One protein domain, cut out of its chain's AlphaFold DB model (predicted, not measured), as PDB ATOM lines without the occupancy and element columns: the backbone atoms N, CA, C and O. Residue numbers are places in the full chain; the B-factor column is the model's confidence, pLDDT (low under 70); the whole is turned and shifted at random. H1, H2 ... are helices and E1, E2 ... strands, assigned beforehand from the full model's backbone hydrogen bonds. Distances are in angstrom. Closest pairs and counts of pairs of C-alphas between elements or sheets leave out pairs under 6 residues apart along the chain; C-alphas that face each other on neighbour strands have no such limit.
ATOM      1  N   GLU A 206       4.488  25.766 -26.250       88.12
ATOM      2  CA  GLU A 206       3.505  24.675 -26.281       88.12
ATOM      3  C   GLU A 206       3.239  24.042 -24.904       88.12
ATOM      4  O   GLU A 206       2.294  23.276 -24.760       88.12
ATOM      5  N   LEU A 207       4.062  24.345 -23.896       85.44
ATOM      6  CA  LEU A 207       3.893  23.876 -22.520       85.44
ATOM      7  C   LEU A 207       3.256  24.926 -21.604       85.44
ATOM      8  O   LEU A 207       3.104  24.673 -20.415       85.44
ATOM      9  N   LEU A 208       2.934  26.116 -22.120       83.38
ATOM     10  CA  LEU A 208       2.444  27.238 -21.316       83.38
ATOM     11  C   LEU A 208       0.918  27.293 -21.178       83.38
ATOM     12  O   LEU A 208       0.403  28.318 -20.720       83.38
ATOM     13  N   ASP A 209       0.200  26.225 -21.526       80.06
ATOM     14  CA  ASP A 209      -1.244  26.152 -21.300       80.06
ATOM     15  C   ASP A 209      -1.530  26.371 -19.794       80.06
ATOM     16  O   ASP A 209      -1.070  25.639 -18.911       80.06
ATOM     17  N   ASP A 210      -2.231  27.470 -19.502       65.38
ATOM     18  CA  ASP A 210      -2.725  27.886 -18.184       65.38
ATOM     19  C   ASP A 210      -1.695  28.090 -17.053       65.38
ATOM     20  O   ASP A 210      -1.983  27.820 -15.886       65.38
ATOM     21  N   ALA A 211      -0.509  28.635 -17.353       66.69
ATOM     22  CA  ALA A 211       0.507  28.974 -16.334       66.69
ATOM     23  C   ALA A 211       0.956  27.776 -15.471       66.69
ATOM     24  O   ALA A 211       1.461  27.947 -14.355       66.69
ATOM     25  N   SER A 212       0.775  26.562 -15.989       82.31
ATOM     26  CA  SER A 212       1.245  25.347 -15.348       82.31
ATOM     27  C   SER A 212       2.785  25.309 -15.334       82.31
ATOM     28  O   SER A 212       3.440  25.808 -16.256       82.31
ATOM     29  N   PRO A 213       3.406  24.788 -14.259       87.19
ATOM     30  CA  PRO A 213       4.849  24.576 -14.245       87.19
ATOM     31  C   PRO A 213       5.237  23.546 -15.320       87.19
ATOM     32  O   PRO A 213       4.415  22.689 -15.655       87.19
ATOM     33  N   PRO A 214       6.486  23.574 -15.829       90.44
ATOM     34  CA  PRO A 214       6.961  22.553 -16.752       90.44
ATOM     35  C   PRO A 214       6.724  21.139 -16.196       90.44
ATOM     36  O   PRO A 214       6.847  20.933 -14.983       90.44
ATOM     37  N   PRO A 215       6.417  20.154 -17.059       92.94
ATOM     38  CA  PRO A 215       6.238  18.777 -16.630       92.94
ATOM     39  C   PRO A 215       7.482  18.266 -15.900       92.94
ATOM     40  O   PRO A 215       8.618  18.618 -16.230       92.94
ATOM     41  N   LYS A 216       7.262  17.426 -14.892       93.44
ATOM     42  CA  LYS A 216       8.331  16.836 -14.083       93.44
ATOM     43  C   LYS A 216       8.817  15.529 -14.702       93.44
ATOM     44  O   LYS A 216       8.025  14.783 -15.275       93.44
ATOM     45  N   ILE A 217      10.106  15.235 -14.568       94.69
ATOM     46  CA  ILE A 217      10.718  13.997 -15.058       94.69
ATOM     47  C   ILE A 217      11.786  13.496 -14.079       94.69
ATOM     48  O   ILE A 217      12.577  14.282 -13.568       94.69
ATOM     49  N   SER A 218      11.844  12.188 -13.819       94.69
ATOM     50  CA  SER A 218      12.964  11.599 -13.071       94.69
ATOM     51  C   SER A 218      14.210  11.484 -13.955       94.69
ATOM     52  O   SER A 218      14.118  11.360 -15.183       94.69
ATOM     53  N   LEU A 219      15.405  11.474 -13.357       94.94
ATOM     54  CA  LEU A 219      16.664  11.372 -14.110       94.94
ATOM     55  C   LEU A 219      16.735  10.092 -14.966       94.94
ATOM     56  O   LEU A 219      17.187  10.123 -16.114       94.94
ATOM     57  N   GLN A 220      16.246   8.966 -14.443       93.56
ATOM     58  CA  GLN A 220      16.198   7.697 -15.175       93.56
ATOM     59  C   GLN A 220      15.260   7.780 -16.387       93.56
ATOM     60  O   GLN A 220      15.594   7.287 -17.468       93.56
ATOM     61  N   ARG A 221      14.105   8.443 -16.249       93.56
ATOM     62  CA  ARG A 221      13.165   8.654 -17.358       93.56
ATOM     63  C   ARG A 221      13.728   9.616 -18.405       93.56
ATOM     64  O   ARG A 221      13.587   9.342 -19.593       93.56
ATOM     65  N   TYR A 222      14.447  10.662 -17.996       95.56
ATOM     66  CA  TYR A 222      15.188  11.533 -18.915       95.56
ATOM     67  C   TYR A 222      16.230  10.753 -19.737       95.56
ATOM     68  O   TYR A 222      16.305  10.905 -20.959       95.56
ATOM     69  N   LYS A 223      16.992   9.854 -19.097       95.50
ATOM     70  CA  LYS A 223      17.959   8.989 -19.795       95.50
ATOM     71  C   LYS A 223      17.269   8.044 -20.785       95.50
ATOM     72  O   LYS A 223      17.752   7.890 -21.905       95.50
ATOM     73  N   ARG A 224      16.122   7.454 -20.416       94.31
ATOM     74  CA  ARG A 224      15.290   6.653 -21.339       94.31
ATOM     75  C   ARG A 224      14.812   7.483 -22.533       94.31
ATOM     76  O   ARG A 224      14.959   7.033 -23.664       94.31
ATOM     77  N   LEU A 225      14.327   8.702 -22.291       95.19
ATOM     78  CA  LEU A 225      13.898   9.637 -23.335       95.19
ATOM     79  C   LEU A 225      15.026   9.908 -24.342       95.19
ATOM     80  O   LEU A 225      14.808   9.787 -25.543       95.19
ATOM     81  N   CYS A 226      16.247  10.184 -23.874       95.94
ATOM     82  CA  CYS A 226      17.406  10.444 -24.745       95.94
ATOM     83  C   CYS A 226      17.891   9.207 -25.533       95.94
ATOM     84  O   CYS A 226      18.558   9.337 -26.565       95.94
ATOM     85  N   ASN A 227      17.576   8.003 -25.051       95.50
ATOM     86  CA  ASN A 227      17.910   6.737 -25.707       95.50
ATOM     87  C   ASN A 227      16.802   6.213 -26.630       95.50
ATOM     88  O   ASN A 227      17.009   5.193 -27.282       95.50
ATOM     89  N   SER A 228      15.655   6.890 -26.700       95.12
ATOM     90  CA  SER A 228      14.565   6.511 -27.597       95.12
ATOM     91  C   SER A 228      14.981   6.632 -29.064       95.12
ATOM     92  O   SER A 228      15.561   7.640 -29.473       95.12
ATOM     93  N   GLU A 229      14.619   5.634 -29.873       94.75
ATOM     94  CA  GLU A 229      14.840   5.632 -31.326       94.75
ATOM     95  C   GLU A 229      14.071   6.752 -32.046       94.75
ATOM     96  O   GLU A 229      14.427   7.130 -33.159       94.75
ATOM     97  N   GLN A 230      13.044   7.321 -31.403       92.50
ATOM     98  CA  GLN A 230      12.269   8.435 -31.951       92.50
ATOM     99  C   GLN A 230      13.024   9.775 -31.894       92.50
ATOM    100  O   GLN A 230      12.633  10.728 -32.567       92.50
ATOM    101  N   VAL A 231      14.091   9.881 -31.090       93.44
ATOM    102  CA  VAL A 231      14.875  11.116 -30.976       93.44
ATOM    103  C   VAL A 231      15.923  11.170 -32.083       93.44
ATOM    104  O   VAL A 231      16.993  10.567 -31.985       93.44
ATOM    105  N   ASP A 232      15.648  11.966 -33.116       94.19
ATOM    106  CA  ASP A 232      16.661  12.332 -34.103       94.19
ATOM    107  C   ASP A 232      17.676  13.306 -33.485       94.19
ATOM    108  O   ASP A 232      17.436  14.510 -33.375       94.19
ATOM    109  N   ARG A 233      18.842  12.778 -33.103       93.94
ATOM    110  CA  ARG A 233      19.946  13.534 -32.482       93.94
ATOM    111  C   ARG A 233      20.590  14.564 -33.410       93.94
ATOM    112  O   ARG A 233      21.402  15.363 -32.955       93.94
ATOM    113  N   THR A 234      20.279  14.529 -34.704       90.31
ATOM    114  CA  THR A 234      20.733  15.547 -35.660       90.31
ATOM    115  C   THR A 234      19.832  16.781 -35.664       90.31
ATOM    116  O   THR A 234      20.219  17.811 -36.214       90.31
ATOM    117  N   VAL A 235      18.660  16.686 -35.028       91.19
ATOM    118  CA  VAL A 235      17.640  17.741 -34.978       91.19
ATOM    119  C   VAL A 235      17.326  18.157 -33.541       91.19
ATOM    120  O   VAL A 235      17.080  19.339 -33.281       91.19
ATOM    121  N   HIS A 236      17.333  17.205 -32.607       95.06
ATOM    122  CA  HIS A 236      16.894  17.379 -31.228       95.06
ATOM    123  C   HIS A 236      17.990  16.981 -30.247       95.06
ATOM    124  O   HIS A 236      18.408  15.824 -30.193       95.06
ATOM    125  N   LEU A 237      18.400  17.934 -29.413       96.81
ATOM    126  CA  LEU A 237      19.313  17.679 -28.305       96.81
ATOM    127  C   LEU A 237      18.658  18.084 -26.992       96.81
ATOM    128  O   LEU A 237      18.168  19.203 -26.864       96.81
ATOM    129  N   PHE A 238      18.693  17.191 -26.012       97.50
ATOM    130  CA  PHE A 238      18.285  17.475 -24.642       97.50
ATOM    131  C   PHE A 238      19.522  17.592 -23.759       97.50
ATOM    132  O   PHE A 238      20.488  16.875 -23.980       97.50
ATOM    133  N   PHE A 239      19.514  18.471 -22.768       98.12
ATOM    134  CA  PHE A 239      20.540  18.501 -21.724       98.12
ATOM    135  C   PHE A 239      19.935  19.013 -20.419       98.12
ATOM    136  O   PHE A 239      18.895  19.672 -20.436       98.12
ATOM    137  N   ILE A 240      20.580  18.720 -19.290       98.31
ATOM    138  CA  ILE A 240      20.157  19.210 -17.975       98.31
ATOM    139  C   ILE A 240      21.074  20.355 -17.551       98.31
ATOM    140  O   ILE A 240      22.292  20.202 -17.595       98.31
ATOM    141  N   VAL A 241      20.492  21.481 -17.128       98.12
ATOM    142  CA  VAL A 241      21.197  22.556 -16.410       98.12
ATOM    143  C   VAL A 241      20.436  22.920 -15.134       98.12
ATOM    144  O   VAL A 241      19.263  23.314 -15.159       98.12
ATOM    145  N   GLY A 242      21.102  22.738 -13.997       97.19
ATOM    146  CA  GLY A 242      20.498  22.758 -12.674       97.19
ATOM    147  C   GLY A 242      19.406  21.697 -12.578       97.19
ATOM    148  O   GLY A 242      19.665  20.504 -12.691       97.19
ATOM    149  N   ARG A 243      18.157  22.141 -12.417       96.94
ATOM    150  CA  ARG A 243      16.976  21.263 -12.376       96.94
ATOM    151  C   ARG A 243      16.181  21.230 -13.678       96.94
ATOM    152  O   ARG A 243      15.131  20.609 -13.715       96.94
ATOM    153  N   HIS A 244      16.606  21.911 -14.736       98.06
ATOM    154  CA  HIS A 244      15.789  22.035 -15.943       98.06
ATOM    155  C   HIS A 244      16.347  21.184 -17.074       98.06
ATOM    156  O   HIS A 244      17.533  21.268 -17.391       98.06
ATOM    157  N   VAL A 245      15.468  20.425 -17.732       98.00
ATOM    158  CA  VAL A 245      15.767  19.844 -19.040       98.00
ATOM    159  C   VAL A 245      15.529  20.911 -20.099       98.00
ATOM    160  O   VAL A 245      14.438  21.484 -20.196       98.00
ATOM    161  N   VAL A 246      16.550  21.157 -20.907       98.12
ATOM    162  CA  VAL A 246      16.538  22.115 -22.007       98.12
ATOM    163  C   VAL A 246      16.610  21.358 -23.329       98.12
ATOM    164  O   VAL A 246      17.429  20.456 -23.493       98.12
ATOM    165  N   LEU A 247      15.750  21.732 -24.273       97.38
ATOM    166  CA  LEU A 247      15.681  21.187 -25.625       97.38
ATOM    167  C   LEU A 247      16.230  22.199 -26.633       97.38
ATOM    168  O   LEU A 247      15.699  23.303 -26.748       97.38
ATOM    169  N   ILE A 248      17.229  21.788 -27.413       96.56
ATOM    170  CA  ILE A 248      17.691  22.462 -28.631       96.56
ATOM    171  C   ILE A 248      16.984  21.823 -29.828       96.56
ATOM    172  O   ILE A 248      17.003  20.600 -29.972       96.56
ATOM    173  N   ARG A 249      16.376  22.641 -30.696       93.25
ATOM    174  CA  ARG A 249      15.694  22.182 -31.921       93.25
ATOM    175  C   ARG A 249      16.386  22.696 -33.180       93.25
ATOM    176  O   ARG A 249      16.904  23.811 -33.177       93.25
ATOM    177  N   ASN A 250      16.264  21.933 -34.268       87.38
ATOM    178  CA  ASN A 250      16.539  22.351 -35.647       87.38
ATOM    179  C   ASN A 250      17.924  22.986 -35.836       87.38
ATOM    180  O   ASN A 250      18.056  24.010 -36.508       87.38
ATOM    181  N   HIS A 251      18.949  22.415 -35.209       90.69
ATOM    182  CA  HIS A 251      20.309  22.904 -35.383       90.69
ATOM    183  C   HIS A 251      20.910  22.395 -36.696       90.69
ATOM    184  O   HIS A 251      20.587  21.308 -37.170       90.69
ATOM    185  N   GLU A 252      21.823  23.163 -37.284       88.06
ATOM    186  CA  GLU A 252      22.561  22.698 -38.459       88.06
ATOM    187  C   GLU A 252      23.494  21.530 -38.073       88.06
ATOM    188  O   GLU A 252      24.157  21.590 -37.024       88.06
ATOM    189  N   PRO A 253      23.581  20.457 -38.884       86.75
ATOM    190  CA  PRO A 253      24.576  19.411 -38.682       86.75
ATOM    191  C   PRO A 253      25.991  19.997 -38.683       86.75
ATOM    192  O   PRO A 253      26.363  20.749 -39.581       86.75
ATOM    193  N   GLY A 254      26.786  19.657 -37.668       85.06
ATOM    194  CA  GLY A 254      28.142  20.186 -37.505       85.06
ATOM    195  C   GLY A 254      28.225  21.569 -36.852       85.06
ATOM    196  O   GLY A 254      29.334  22.069 -36.676       85.06
ATOM    197  N   HIS A 255      27.102  22.179 -36.441       86.31
ATOM    198  CA  HIS A 255      27.141  23.413 -35.656       86.31
ATOM    199  C   HIS A 255      27.982  23.199 -34.378       86.31
ATOM    200  O   HIS A 255      27.610  22.351 -33.561       86.31
ATOM    201  N   PRO A 256      29.065  23.968 -34.135       83.00
ATOM    202  CA  PRO A 256      30.011  23.685 -33.049       83.00
ATOM    203  C   PRO A 256      29.353  23.583 -31.670       83.00
ATOM    204  O   PRO A 256      29.641  22.666 -30.903       83.00
ATOM    205  N   GLY A 257      28.402  24.478 -31.379       86.75
ATOM    206  CA  GLY A 257      27.639  24.433 -30.132       86.75
ATOM    207  C   GLY A 257      26.778  23.173 -30.002       86.75
ATOM    208  O   GLY A 257      26.739  22.574 -28.935       86.75
ATOM    209  N   ALA A 258      26.140  22.719 -31.088       92.06
ATOM    210  CA  ALA A 258      25.297  21.525 -31.051       92.06
ATOM    211  C   ALA A 258      26.153  20.266 -30.867       92.06
ATOM    212  O   ALA A 258      25.832  19.421 -30.039       92.06
ATOM    213  N   THR A 259      27.297  20.194 -31.555       90.31
ATOM    214  CA  THR A 259      28.306  19.146 -31.352       90.31
ATOM    215  C   THR A 259      28.765  19.093 -29.895       90.31
ATOM    216  O   THR A 259      28.810  18.017 -29.302       90.31
ATOM    217  N   TRP A 260      29.037  20.245 -29.274       90.25
ATOM    218  CA  TRP A 260      29.401  20.290 -27.858       90.25
ATOM    219  C   TRP A 260      28.291  19.727 -26.959       90.25
ATOM    220  O   TRP A 260      28.588  18.891 -26.105       90.25
ATOM    221  N   PHE A 261      27.026  20.118 -27.163       94.12
ATOM    222  CA  PHE A 261      25.902  19.597 -26.371       94.12
ATOM    223  C   PHE A 261      25.665  18.107 -26.605       94.12
ATOM    224  O   PHE A 261      25.381  17.389 -25.651       94.12
ATOM    225  N   LEU A 262      25.841  17.618 -27.832       94.25
ATOM    226  CA  LEU A 262      25.763  16.193 -28.140       94.25
ATOM    227  C   LEU A 262      26.796  15.386 -27.339       94.25
ATOM    228  O   LEU A 262      26.472  14.328 -26.806       94.25
ATOM    229  N   HIS A 263      28.029  15.885 -27.223       91.25
ATOM    230  CA  HIS A 263      29.085  15.178 -26.500       91.25
ATOM    231  C   HIS A 263      29.008  15.346 -24.982       91.25
ATOM    232  O   HIS A 263      29.291  14.379 -24.272       91.25
ATOM    233  N   ASN A 264      28.629  16.528 -24.485       92.56
ATOM    234  CA  ASN A 264      28.776  16.902 -23.073       92.56
ATOM    235  C   ASN A 264      27.457  17.045 -22.299       92.56
ATOM    236  O   ASN A 264      27.496  17.046 -21.075       92.56
ATOM    237  N   GLY A 265      26.303  17.141 -22.969       95.88
ATOM    238  CA  GLY A 265      24.997  17.311 -22.315       95.88
ATOM    239  C   GLY A 265      23.973  16.221 -22.640       95.88
ATOM    240  O   GLY A 265      23.221  15.800 -21.761       95.88
ATOM    241  N   PHE A 266      23.956  15.727 -23.880       96.75
ATOM    242  CA  PHE A 266      22.922  14.816 -24.364       96.75
ATOM    243  C   PHE A 266      22.877  13.495 -23.603       96.75
ATOM    244  O   PHE A 266      23.835  12.723 -23.617       96.75
ATOM    245  N   GLY A 267      21.745  13.233 -22.941       95.56
ATOM    246  CA  GLY A 267      21.532  12.022 -22.144       95.56
ATOM    247  C   GLY A 267      22.426  11.908 -20.905       95.56
ATOM    248  O   GLY A 267      22.481  10.838 -20.298       95.56
ATOM    249  N   ARG A 268      23.129  12.984 -20.529       96.44
ATOM    250  CA  ARG A 268      23.995  13.049 -19.345       96.44
ATOM    251  C   ARG A 268      23.305  13.751 -18.178       96.44
ATOM    252  O   ARG A 268      22.245  14.349 -18.346       96.44
ATOM    253  N   ASP A 269      23.922  13.647 -17.006       96.62
ATOM    254  CA  ASP A 269      23.494  14.344 -15.792       96.62
ATOM    255  C   ASP A 269      23.683  15.874 -15.928       96.62
ATOM    256  O   ASP A 269      24.112  16.367 -16.975       96.62
ATOM    257  N   ASP A 270      23.339  16.633 -14.882       97.31
ATOM    258  CA  ASP A 270      23.439  18.101 -14.857       97.31
ATOM    259  C   ASP A 270      24.836  18.612 -15.264       97.31
ATOM    260  O   ASP A 270      25.854  18.258 -14.665       97.31
ATOM    261  N   VAL A 271      24.885  19.497 -16.267       97.75
ATOM    262  CA  VAL A 271      26.140  20.071 -16.779       97.75
ATOM    263  C   VAL A 271      26.675  21.230 -15.929       97.75
ATOM    264  O   VAL A 271      27.754  21.745 -16.222       97.75
ATOM    265  N   THR A 272      25.960  21.666 -14.884       97.69
ATOM    266  CA  THR A 272      26.343  22.829 -14.058       97.69
ATOM    267  C   THR A 272      27.754  22.696 -13.496       97.69
ATOM    268  O   THR A 272      28.585  23.584 -13.695       97.69
ATOM    269  N   PHE A 273      28.065  21.576 -12.841       96.19
ATOM    270  CA  PHE A 273      29.389  21.373 -12.255       96.19
ATOM    271  C   PHE A 273      30.492  21.335 -13.325       96.19
ATOM    272  O   PHE A 273      31.530  21.980 -13.180       96.19
ATOM    273  N   TYR A 274      30.235  20.678 -14.458       94.62
ATOM    274  CA  TYR A 274      31.167  20.652 -15.588       94.62
ATOM    275  C   TYR A 274      31.465  22.061 -16.134       94.62
ATOM    276  O   TYR A 274      32.610  22.399 -16.450       94.62
ATOM    277  N   LEU A 275      30.457  22.937 -16.197       95.31
ATOM    278  CA  LEU A 275      30.651  24.335 -16.588       95.31
ATOM    279  C   LEU A 275      31.518  25.100 -15.582       95.31
ATOM    280  O   LEU A 275      32.376  25.876 -15.999       95.31
ATOM    281  N   HIS A 276      31.373  24.833 -14.283       94.50
ATOM    282  CA  HIS A 276      32.240  25.398 -13.242       94.50
ATOM    283  C   HIS A 276      33.700  24.949 -13.346       94.50
ATOM    284  O   HIS A 276      34.612  25.726 -13.037       94.50
ATOM    285  N   GLN A 277      33.932  23.710 -13.781       91.19
ATOM    286  CA  GLN A 277      35.278  23.184 -14.007       91.19
ATOM    287  C   GLN A 277      35.934  23.800 -15.251       91.19
ATOM    288  O   GLN A 277      37.135  24.074 -15.261       91.19
ATOM    289  N   THR A 278      35.150  24.042 -16.302       89.88
ATOM    290  CA  THR A 278      35.664  24.504 -17.602       89.88
ATOM    291  C   THR A 278      35.761  26.024 -17.725       89.88
ATOM    292  O   THR A 278      36.634  26.516 -18.451       89.88
ATOM    293  N   HIS A 279      34.919  26.762 -16.995       92.12
ATOM    294  CA  HIS A 279      34.835  28.220 -17.011       92.12
ATOM    295  C   HIS A 279      35.111  28.804 -15.624       92.12
ATOM    296  O   HIS A 279      34.689  28.276 -14.596       92.12
ATOM    297  N   VAL A 280      35.822  29.932 -15.591       91.94
ATOM    298  CA  VAL A 280      36.151  30.643 -14.352       91.94
ATOM    299  C   VAL A 280      35.525  32.026 -14.385       91.94
ATOM    300  O   VAL A 280      35.701  32.779 -15.341       91.94
ATOM    301  N   ASP A 281      34.819  32.345 -13.310       91.56
ATOM    302  CA  ASP A 281      34.269  33.659 -13.021       91.56
ATOM    303  C   ASP A 281      34.658  34.007 -11.583       91.56
ATOM    304  O   ASP A 281      34.463  33.190 -10.680       91.56
ATOM    305  N   SER A 282      35.279  35.169 -11.380       87.19
ATOM    306  CA  SER A 282      35.712  35.623 -10.053       87.19
ATOM    307  C   SER A 282      34.540  36.004  -9.158       87.19
ATOM    308  O   SER A 282      34.684  36.004  -7.938       87.19
ATOM    309  N   ASP A 283      33.396  36.327  -9.760       87.69
ATOM    310  CA  ASP A 283      32.223  36.824  -9.045       87.69
ATOM    311  C   ASP A 283      31.338  35.675  -8.536       87.69
ATOM    312  O   ASP A 283      30.315  35.908  -7.888       87.69
ATOM    313  N   ILE A 284      31.727  34.426  -8.817       91.06
ATOM    314  CA  ILE A 284      30.989  33.220  -8.453       91.06
ATOM    315  C   ILE A 284      31.850  32.318  -7.583       91.06
ATOM    316  O   ILE A 284      33.020  32.064  -7.868       91.06
ATOM    317  N   VAL A 285      31.231  31.806  -6.519       92.69
ATOM    318  CA  VAL A 285      31.867  30.859  -5.606       92.69
ATOM    319  C   VAL A 285      32.312  29.623  -6.405       92.69
ATOM    320  O   VAL A 285      31.502  29.049  -7.138       92.69
ATOM    321  N   PRO A 286      33.597  29.232  -6.333       92.06
ATOM    322  CA  PRO A 286      34.075  28.000  -6.949       92.06
ATOM    323  C   PRO A 286      33.303  26.780  -6.433       92.06
ATOM    324  O   PRO A 286      33.015  26.703  -5.245       92.06
ATOM    325  N   CYS A 287      33.033  25.821  -7.319       95.00
ATOM    326  CA  CYS A 287      32.578  24.483  -6.940       95.00
ATOM    327  C   CYS A 287      33.765  23.530  -7.109       95.00
ATOM    328  O   CYS A 287      34.345  23.481  -8.199       95.00
ATOM    329  N   GLU A 288      34.142  22.815  -6.053       92.50
ATOM    330  CA  GLU A 288      35.184  21.783  -6.086       92.50
ATOM    331  C   GLU A 288      34.582  20.403  -6.352       92.50
ATOM    332  O   GLU A 288      35.206  19.583  -7.028       92.50
ATOM    333  N   THR A 289      33.349  20.175  -5.892       94.75
ATOM    334  CA  THR A 289      32.570  18.960  -6.153       94.75
ATOM    335  C   THR A 289      31.176  19.278  -6.703       94.75
ATOM    336  O   THR A 289      30.745  20.433  -6.755       94.75
ATOM    337  N   ALA A 290      30.460  18.245  -7.159       94.62
ATOM    338  CA  ALA A 290      29.098  18.402  -7.670       94.62
ATOM    339  C   ALA A 290      28.110  18.826  -6.567       94.62
ATOM    340  O   ALA A 290      27.128  19.505  -6.848       94.62
ATOM    341  N   GLU A 291      28.389  18.474  -5.312       95.75
ATOM    342  CA  GLU A 291      27.589  18.837  -4.141       95.75
ATOM    343  C   GLU A 291      27.714  20.325  -3.773       95.75
ATOM    344  O   GLU A 291      26.812  20.875  -3.144       95.75
ATOM    345  N   ASP A 292      28.781  21.002  -4.216       96.56
ATOM    346  CA  ASP A 292      28.955  22.451  -4.041       96.56
ATOM    347  C   ASP A 292      28.046  23.276  -4.966       96.56
ATOM    348  O   ASP A 292      28.047  24.511  -4.924       96.56
ATOM    349  N   VAL A 293      27.295  22.625  -5.859       96.69
ATOM    350  CA  VAL A 293      26.367  23.309  -6.752       96.69
ATOM    351  C   VAL A 293      25.202  23.878  -5.939       96.69
ATOM    352  O   VAL A 293      24.431  23.170  -5.300       96.69
ATOM    353  N   THR A 294      25.045  25.196  -6.004       96.38
ATOM    354  CA  THR A 294      23.985  25.965  -5.353       96.38
ATOM    355  C   THR A 294      23.031  26.562  -6.398       96.38
ATOM    356  O   THR A 294      23.366  26.651  -7.581       96.38
ATOM    357  N   PRO A 295      21.853  27.072  -5.999       96.38
ATOM    358  CA  PRO A 295      20.960  27.756  -6.935       96.38
ATOM    359  C   PRO A 295      21.602  28.954  -7.658       96.38
ATOM    360  O   PRO A 295      21.267  29.238  -8.807       96.38
ATOM    361  N   SER A 296      22.542  29.661  -7.018       96.06
ATOM    362  CA  SER A 296      23.224  30.801  -7.645       96.06
ATOM    363  C   SER A 296      24.225  30.358  -8.715       96.06
ATOM    364  O   SER A 296      24.333  31.013  -9.754       96.06
ATOM    365  N   THR A 297      24.913  29.234  -8.501       96.44
ATOM    366  CA  THR A 297      25.842  28.653  -9.477       96.44
ATOM    367  C   THR A 297      25.097  28.024 -10.656       96.44
ATOM    368  O   THR A 297      25.498  28.215 -11.802       96.44
ATOM    369  N   GLN A 298      23.934  27.412 -10.413       97.50
ATOM    370  CA  GLN A 298      23.015  26.965 -11.471       97.50
ATOM    371  C   GLN A 298      22.525  28.129 -12.341       97.50
ATOM    372  O   GLN A 298      22.577  28.047 -13.566       97.50
ATOM    373  N   ALA A 299      22.097  29.240 -11.730       97.38
ATOM    374  CA  ALA A 299      21.645  30.420 -12.473       97.38
ATOM    375  C   ALA A 299      22.770  31.039 -13.322       97.38
ATOM    376  O   ALA A 299      22.537  31.475 -14.451       97.38
ATOM    377  N   TRP A 300      24.002  31.054 -12.804       97.19
ATOM    378  CA  TRP A 300      25.174  31.479 -13.572       97.19
ATOM    379  C   TRP A 300      25.468  30.541 -14.747       97.19
ATOM    380  O   TRP A 300      25.693  31.015 -15.863       97.19
ATOM    381  N   ALA A 301      25.431  29.226 -14.523       97.56
ATOM    382  CA  ALA A 301      25.661  28.230 -15.562       97.56
ATOM    383  C   ALA A 301      24.603  28.329 -16.670       97.56
ATOM    384  O   ALA A 301      24.939  28.334 -17.855       97.56
ATOM    385  N   GLU A 302      23.333  28.505 -16.298       97.94
ATOM    386  CA  GLU A 302      22.251  28.743 -17.248       97.94
ATOM    387  C   GLU A 302      22.485  30.024 -18.063       97.94
ATOM    388  O   GLU A 302      22.374  29.998 -19.291       97.94
ATOM    389  N   ASN A 303      22.888  31.124 -17.415       96.88
ATOM    390  CA  ASN A 303      23.229  32.369 -18.103       96.88
ATOM    391  C   ASN A 303      24.365  32.177 -19.116       96.88
ATOM    392  O   ASN A 303      24.273  32.656 -20.248       96.88
ATOM    393  N   LEU A 304      25.430  31.481 -18.711       95.06
ATOM    394  CA  LEU A 304      26.567  31.168 -19.570       95.06
ATOM    395  C   LEU A 304      26.115  30.377 -20.805       95.06
ATOM    396  O   LEU A 304      26.497  30.718 -21.925       95.06
ATOM    397  N   LEU A 305      25.266  29.363 -20.624       95.44
ATOM    398  CA  LEU A 305      24.733  28.578 -21.736       95.44
ATOM    399  C   LEU A 305      23.780  29.383 -22.625       95.44
ATOM    400  O   LEU A 305      23.846  29.235 -23.842       95.44
ATOM    401  N   CYS A 306      22.936  30.256 -22.067       94.94
ATOM    402  CA  CYS A 306      22.081  31.157 -22.848       94.94
ATOM    403  C   CYS A 306      22.921  32.051 -23.768       94.94
ATOM    404  O   CYS A 306      22.606  32.218 -24.948       94.94
ATOM    405  N   GLU A 307      24.012  32.608 -23.239       91.44
ATOM    406  CA  GLU A 307      24.944  33.434 -24.006       91.44
ATOM    407  C   GLU A 307      25.620  32.635 -25.129       91.44
ATOM    408  O   GLU A 307      25.756  33.168 -26.229       91.44
ATOM    409  N   SER A 308      25.981  31.372 -24.877       88.50
ATOM    410  CA  SER A 308      26.592  30.457 -25.855       88.50
ATOM    411  C   SER A 308      25.607  29.905 -26.897       88.50
ATOM    412  O   SER A 308      25.976  29.684 -28.047       88.50
ATOM    413  N   ILE A 309      24.340  29.695 -26.541       90.50
ATOM    414  CA  ILE A 309      23.301  29.189 -27.454       90.50
ATOM    415  C   ILE A 309      22.781  30.290 -28.376       90.50
ATOM    416  O   ILE A 309      22.474  30.009 -29.533       90.50
ATOM    417  N   ALA A 310      22.763  31.552 -27.927       86.00
ATOM    418  CA  ALA A 310      22.324  32.700 -28.729       86.00
ATOM    419  C   ALA A 310      23.087  32.875 -30.067       86.00
ATOM    420  O   ALA A 310      22.726  33.717 -30.891       86.00
ATOM    421  N   PHE A 311      24.132  32.082 -30.311       81.56
ATOM    422  CA  PHE A 311      24.889  32.018 -31.556       81.56
ATOM    423  C   PHE A 311      24.295  31.050 -32.588       81.56
ATOM    424  O   PHE A 311      25.009  30.217 -33.126       81.56
ATOM    425  N   GLY A 312      23.008  31.197 -32.911       85.56
ATOM    426  CA  GLY A 312      22.370  30.439 -33.999       85.56
ATOM    427  C   GLY A 312      21.700  29.135 -33.571       85.56
ATOM    428  O   GLY A 312      21.190  28.411 -34.421       85.56
ATOM    429  N   LEU A 313      21.641  28.860 -32.268       91.75
ATOM    430  CA  LEU A 313      20.819  27.797 -31.709       91.75
ATOM    431  C   LEU A 313      19.595  28.397 -31.018       91.75
ATOM    432  O   LEU A 313      19.624  29.510 -30.494       91.75
ATOM    433  N   THR A 314      18.509  27.633 -31.007       93.50
ATOM    434  CA  THR A 314      17.309  27.963 -30.236       93.50
ATOM    435  C   THR A 314      17.100  26.872 -29.203       93.50
ATOM    436  O   THR A 314      17.057  25.695 -29.559       93.50
ATOM    437  N   ALA A 315      16.970  27.264 -27.936       96.62
ATOM    438  CA  ALA A 315      16.806  26.335 -26.830       96.62
ATOM    439  C   ALA A 315      15.687  26.776 -25.886       96.62
ATOM    440  O   ALA A 315      15.521  27.972 -25.644       96.62
ATOM    441  N   HIS A 316      14.947  25.807 -25.350       96.62
ATOM    442  CA  HIS A 316      13.815  26.047 -24.457       96.62
ATOM    443  C   HIS A 316      13.828  25.085 -23.274       96.62
ATOM    444  O   HIS A 316      14.176  23.916 -23.437       96.62
ATOM    445  N   LYS A 317      13.382  25.542 -22.101       97.31
ATOM    446  CA  LYS A 317      13.054  24.652 -20.982       97.31
ATOM    447  C   LYS A 317      11.820  23.845 -21.338       97.31
ATOM    448  O   LYS A 317      10.812  24.413 -21.764       97.31
ATOM    449  N   VAL A 318      11.912  22.536 -21.151       96.81
ATOM    450  CA  VAL A 318      10.828  21.609 -21.481       96.81
ATOM    451  C   VAL A 318      10.348  20.798 -20.289       96.81
ATOM    452  O   VAL A 318       9.182  20.435 -20.256       96.81
ATOM    453  N   MET A 319      11.207  20.521 -19.308       96.62
ATOM    454  CA  MET A 319      10.847  19.738 -18.122       96.62
ATOM    455  C   MET A 319      11.658  20.191 -16.902       96.62
ATOM    456  O   MET A 319      12.712  20.816 -17.050       96.62
ATOM    457  N   GLU A 320      11.194  19.831 -15.707       96.38
ATOM    458  CA  GLU A 320      11.951  19.923 -14.453       96.38
ATOM    459  C   GLU A 320      12.347  18.521 -13.964       96.38
ATOM    460  O   GLU A 320      11.511  17.621 -13.879       96.38
ATOM    461  N   VAL A 321      13.620  18.328 -13.629       96.12
ATOM    462  CA  VAL A 321      14.136  17.089 -13.049       96.12
ATOM    463  C   VAL A 321      13.774  17.026 -11.566       96.12
ATOM    464  O   VAL A 321      14.028  17.971 -10.816       96.12
ATOM    465  N   VAL A 322      13.200  15.901 -11.140       95.38
ATOM    466  CA  VAL A 322      12.856  15.611  -9.739       95.38
ATOM    467  C   VAL A 322      13.564  14.353  -9.241       95.38
ATOM    468  O   VAL A 322      13.957  13.500 -10.036       95.38
ATOM    469  N   GLU A 323      13.737  14.253  -7.921       90.50
ATOM    470  CA  GLU A 323      14.455  13.159  -7.246       90.50
ATOM    471  C   GLU A 323      13.619  11.875  -7.082       90.50
ATOM    472  O   GLU A 323      14.070  10.941  -6.435       90.50
ATOM    473  N   ASP A 324      12.415  11.807  -7.656       82.31
ATOM    474  CA  ASP A 324      11.489  10.698  -7.409       82.31
ATOM    475  C   ASP A 324      11.965   9.363  -8.024       82.31
ATOM    476  O   ASP A 324      12.327   9.293  -9.204       82.31
ATOM    477  N   ASP A 325      11.868   8.300  -7.215       64.56
ATOM    478  CA  ASP A 325      12.180   6.897  -7.544       64.56
ATOM    479  C   ASP A 325      11.078   6.192  -8.353       64.56
ATOM    480  O   ASP A 325      11.169   4.991  -8.613       64.56
ATOM    481  N   ASP A 326      10.005   6.896  -8.725       69.88
ATOM    482  CA  ASP A 326       8.885   6.249  -9.399       69.88
ATOM    483  C   ASP A 326       9.294   5.880 -10.835       69.88
ATOM    484  O   ASP A 326       9.516   6.739 -11.704       69.88
ATOM    485  N   GLU A 327       9.421   4.574 -11.080       65.38
ATOM    486  CA  GLU A 327       9.657   3.978 -12.392       65.38
ATOM    487  C   GLU A 327       8.393   4.122 -13.248       65.38
ATOM    488  O   GLU A 327       7.745   3.141 -13.595       65.38
ATOM    489  N   GLY A 328       8.020   5.357 -13.595       67.38
ATOM    490  CA  GLY A 328       6.868   5.613 -14.456       67.38
ATOM    491  C   GLY A 328       6.912   4.773 -15.740       67.38
ATOM    492  O   GLY A 328       7.997   4.471 -16.271       67.38
ATOM    493  N   ASP A 329       5.726   4.416 -16.232       71.06
ATOM    494  CA  ASP A 329       5.529   3.485 -17.343       71.06
ATOM    495  C   ASP A 329       6.192   3.958 -18.655       71.06
ATOM    496  O   ASP A 329       6.510   5.131 -18.858       71.06
ATOM    497  N   ALA A 330       6.458   3.025 -19.574       74.69
ATOM    498  CA  ALA A 330       7.078   3.342 -20.866       74.69
ATOM    499  C   ALA A 330       6.166   4.186 -21.782       74.69
ATOM    500  O   ALA A 330       6.669   5.066 -22.483       74.69
ATOM    501  N   GLU A 331       4.847   3.963 -21.727       76.12
ATOM    502  CA  GLU A 331       3.821   4.720 -22.479       76.12
ATOM    503  C   GLU A 331       3.929   6.233 -22.222       76.12
ATOM    504  O   GLU A 331       3.775   7.082 -23.100       76.12
ATOM    505  N   ASP A 332       4.329   6.548 -21.004       83.88
ATOM    506  CA  ASP A 332       4.500   7.871 -20.451       83.88
ATOM    507  C   ASP A 332       5.678   8.626 -21.124       83.88
ATOM    508  O   ASP A 332       5.663   9.854 -21.263       83.88
ATOM    509  N   VAL A 333       6.725   7.925 -21.583       86.50
ATOM    510  CA  VAL A 333       7.848   8.529 -22.333       86.50
ATOM    511  C   VAL A 333       7.457   8.826 -23.778       86.50
ATOM    512  O   VAL A 333       7.846   9.865 -24.313       86.50
ATOM    513  N   GLU A 334       6.679   7.946 -24.409       89.31
ATOM    514  CA  GLU A 334       6.221   8.137 -25.787       89.31
ATOM    515  C   GLU A 334       5.297   9.351 -25.904       89.31
ATOM    516  O   GLU A 334       5.453  10.153 -26.825       89.31
ATOM    517  N   GLN A 335       4.404   9.554 -24.931       89.75
ATOM    518  CA  GLN A 335       3.546  10.738 -24.892       89.75
ATOM    519  C   GLN A 335       4.357  12.036 -24.750       89.75
ATOM    520  O   GLN A 335       4.083  13.019 -25.446       89.75
ATOM    521  N   LEU A 336       5.391  12.040 -23.898       88.50
ATOM    522  CA  LEU A 336       6.301  13.183 -23.766       88.50
ATOM    523  C   LEU A 336       7.054  13.456 -25.072       88.50
ATOM    524  O   LEU A 336       7.168  14.608 -25.482       88.50
ATOM    525  N   LEU A 337       7.550  12.419 -25.749       91.19
ATOM    526  CA  LEU A 337       8.231  12.573 -27.034       91.19
ATOM    527  C   LEU A 337       7.291  13.105 -28.110       91.19
ATOM    528  O   LEU A 337       7.651  14.054 -28.803       91.19
ATOM    529  N   ALA A 338       6.074  12.572 -28.206       92.31
ATOM    530  CA  ALA A 338       5.070  13.083 -29.130       92.31
ATOM    531  C   ALA A 338       4.833  14.583 -28.893       92.31
ATOM    532  O   ALA A 338       4.921  15.377 -29.827       92.31
ATOM    533  N   MET A 339       4.649  15.005 -27.642       91.00
ATOM    534  CA  MET A 339       4.489  16.418 -27.287       91.00
ATOM    535  C   MET A 339       5.715  17.274 -27.666       91.00
ATOM    536  O   MET A 339       5.566  18.369 -28.206       91.00
ATOM    537  N   LEU A 340       6.935  16.791 -27.413       91.62
ATOM    538  CA  LEU A 340       8.169  17.565 -27.603       91.62
ATOM    539  C   LEU A 340       8.687  17.588 -29.046       91.62
ATOM    540  O   LEU A 340       9.421  18.514 -29.405       91.62
ATOM    541  N   LEU A 341       8.342  16.591 -29.858       91.44
ATOM    542  CA  LEU A 341       8.818  16.445 -31.235       91.44
ATOM    543  C   LEU A 341       7.794  16.915 -32.274       91.44
ATOM    544  O   LEU A 341       8.159  17.135 -33.429       91.44
ATOM    545  N   THR A 342       6.531  17.123 -31.886       88.88
ATOM    546  CA  THR A 342       5.514  17.635 -32.813       88.88
ATOM    547  C   THR A 342       5.868  19.067 -33.243       88.88
ATOM    548  O   THR A 342       6.036  19.945 -32.391       88.88
ATOM    549  N   PRO A 343       5.986  19.348 -34.556       78.50
ATOM    550  CA  PRO A 343       6.216  20.699 -35.043       78.50
ATOM    551  C   PRO A 343       5.071  21.616 -34.617       78.50
ATOM    552  O   PRO A 343       3.905  21.321 -34.880       78.50
TER     553      PRO A 343
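This is residues 206 to 343 of the 388 residues of the protein "Gamma-glutamylcyclotransferase" of Grammatophora oceanica (UniProt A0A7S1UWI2). A strongly twisted four-stranded sheet, curled like part of a barrel, forms the core, with H1 and H5 on one face and H2 and H4 on the other. H3 packs on H4 at one end of the longest axis, where the unnamed stretch of residues 279 to 294 makes a long outlying loop; H5 is at the other end. The printed part has 138 residues, with named elements in the order E1 H1 E2 E3 H2 H3 H4 E4 H5. The sheet, in the order E1 E4 E3 E2, is mixed, and so is the class, with helices and strands. The whole is compact, with a radius of gyration of the C-alphas of 15.1 A and spans of 45 by 36 by 30 A.

E1, residues 216 to 218, is an edge strand and the parallel neighbour of E4, residues 314 to 322; N 217 and O 320 are 2.9 A apart, within hydrogen-bond range. E1, H1, residues 219 to 227, and E2, residues 236 to 241, form a split strand-helix-strand unit, two strands running the same way with other strands between them, and its crossover is right-handed. E2 and E3, residues 244 to 249, are an antiparallel hairpin, with N 246 and O 239 2.8 A apart. E4 is staggered: residues 314 to 320 pair antiparallel with E3, with N 247 and O 316 2.8 A apart, and residues 320 to 322 pair with E1. H2, residues 256 to 264, is on the sheet; its C-alpha of Leu 262 is 6.6 A from that of Leu 237 in E2, the closest pair. H3, residues 272 to 278, touches residues 297 to 302 alone of H4, residues 295 to 309, at a steep tilt of 66 degrees; the closest C-alphas, of Thr 272 and Ala 301, are 5.6 A apart. H4 is on the same face as H2, at a height over the sheet of 10.1 A. H5, residues 330 to 341, is on the opposite face from H4 and touches H1 with residues 333 to 337 alone; the closest C-alphas, of Leu 225 and Val 333, are 6.2 A apart. In the five helices every O i to N i+4 pair is within hydrogen-bond range.

E1 begins at C-alpha 216, (8.331, 16.836, -14.083). E2 spans 16.3 A, E3 16.0 A, H4 20.7 A, E4 24.3 A and H5 16.8 A. H5 ends at C-alpha 341, (8.818, 16.445, -31.235).

The two C-alphas farthest apart, of Ser 282 and Glu 331, are 46.1 A apart. The printed part has no cut. The link from H3 to H4, 16 residues, is long. The mean pLDDT of the printed part is 91.2; residues 210 to 211 and 325 to 328 are under 70.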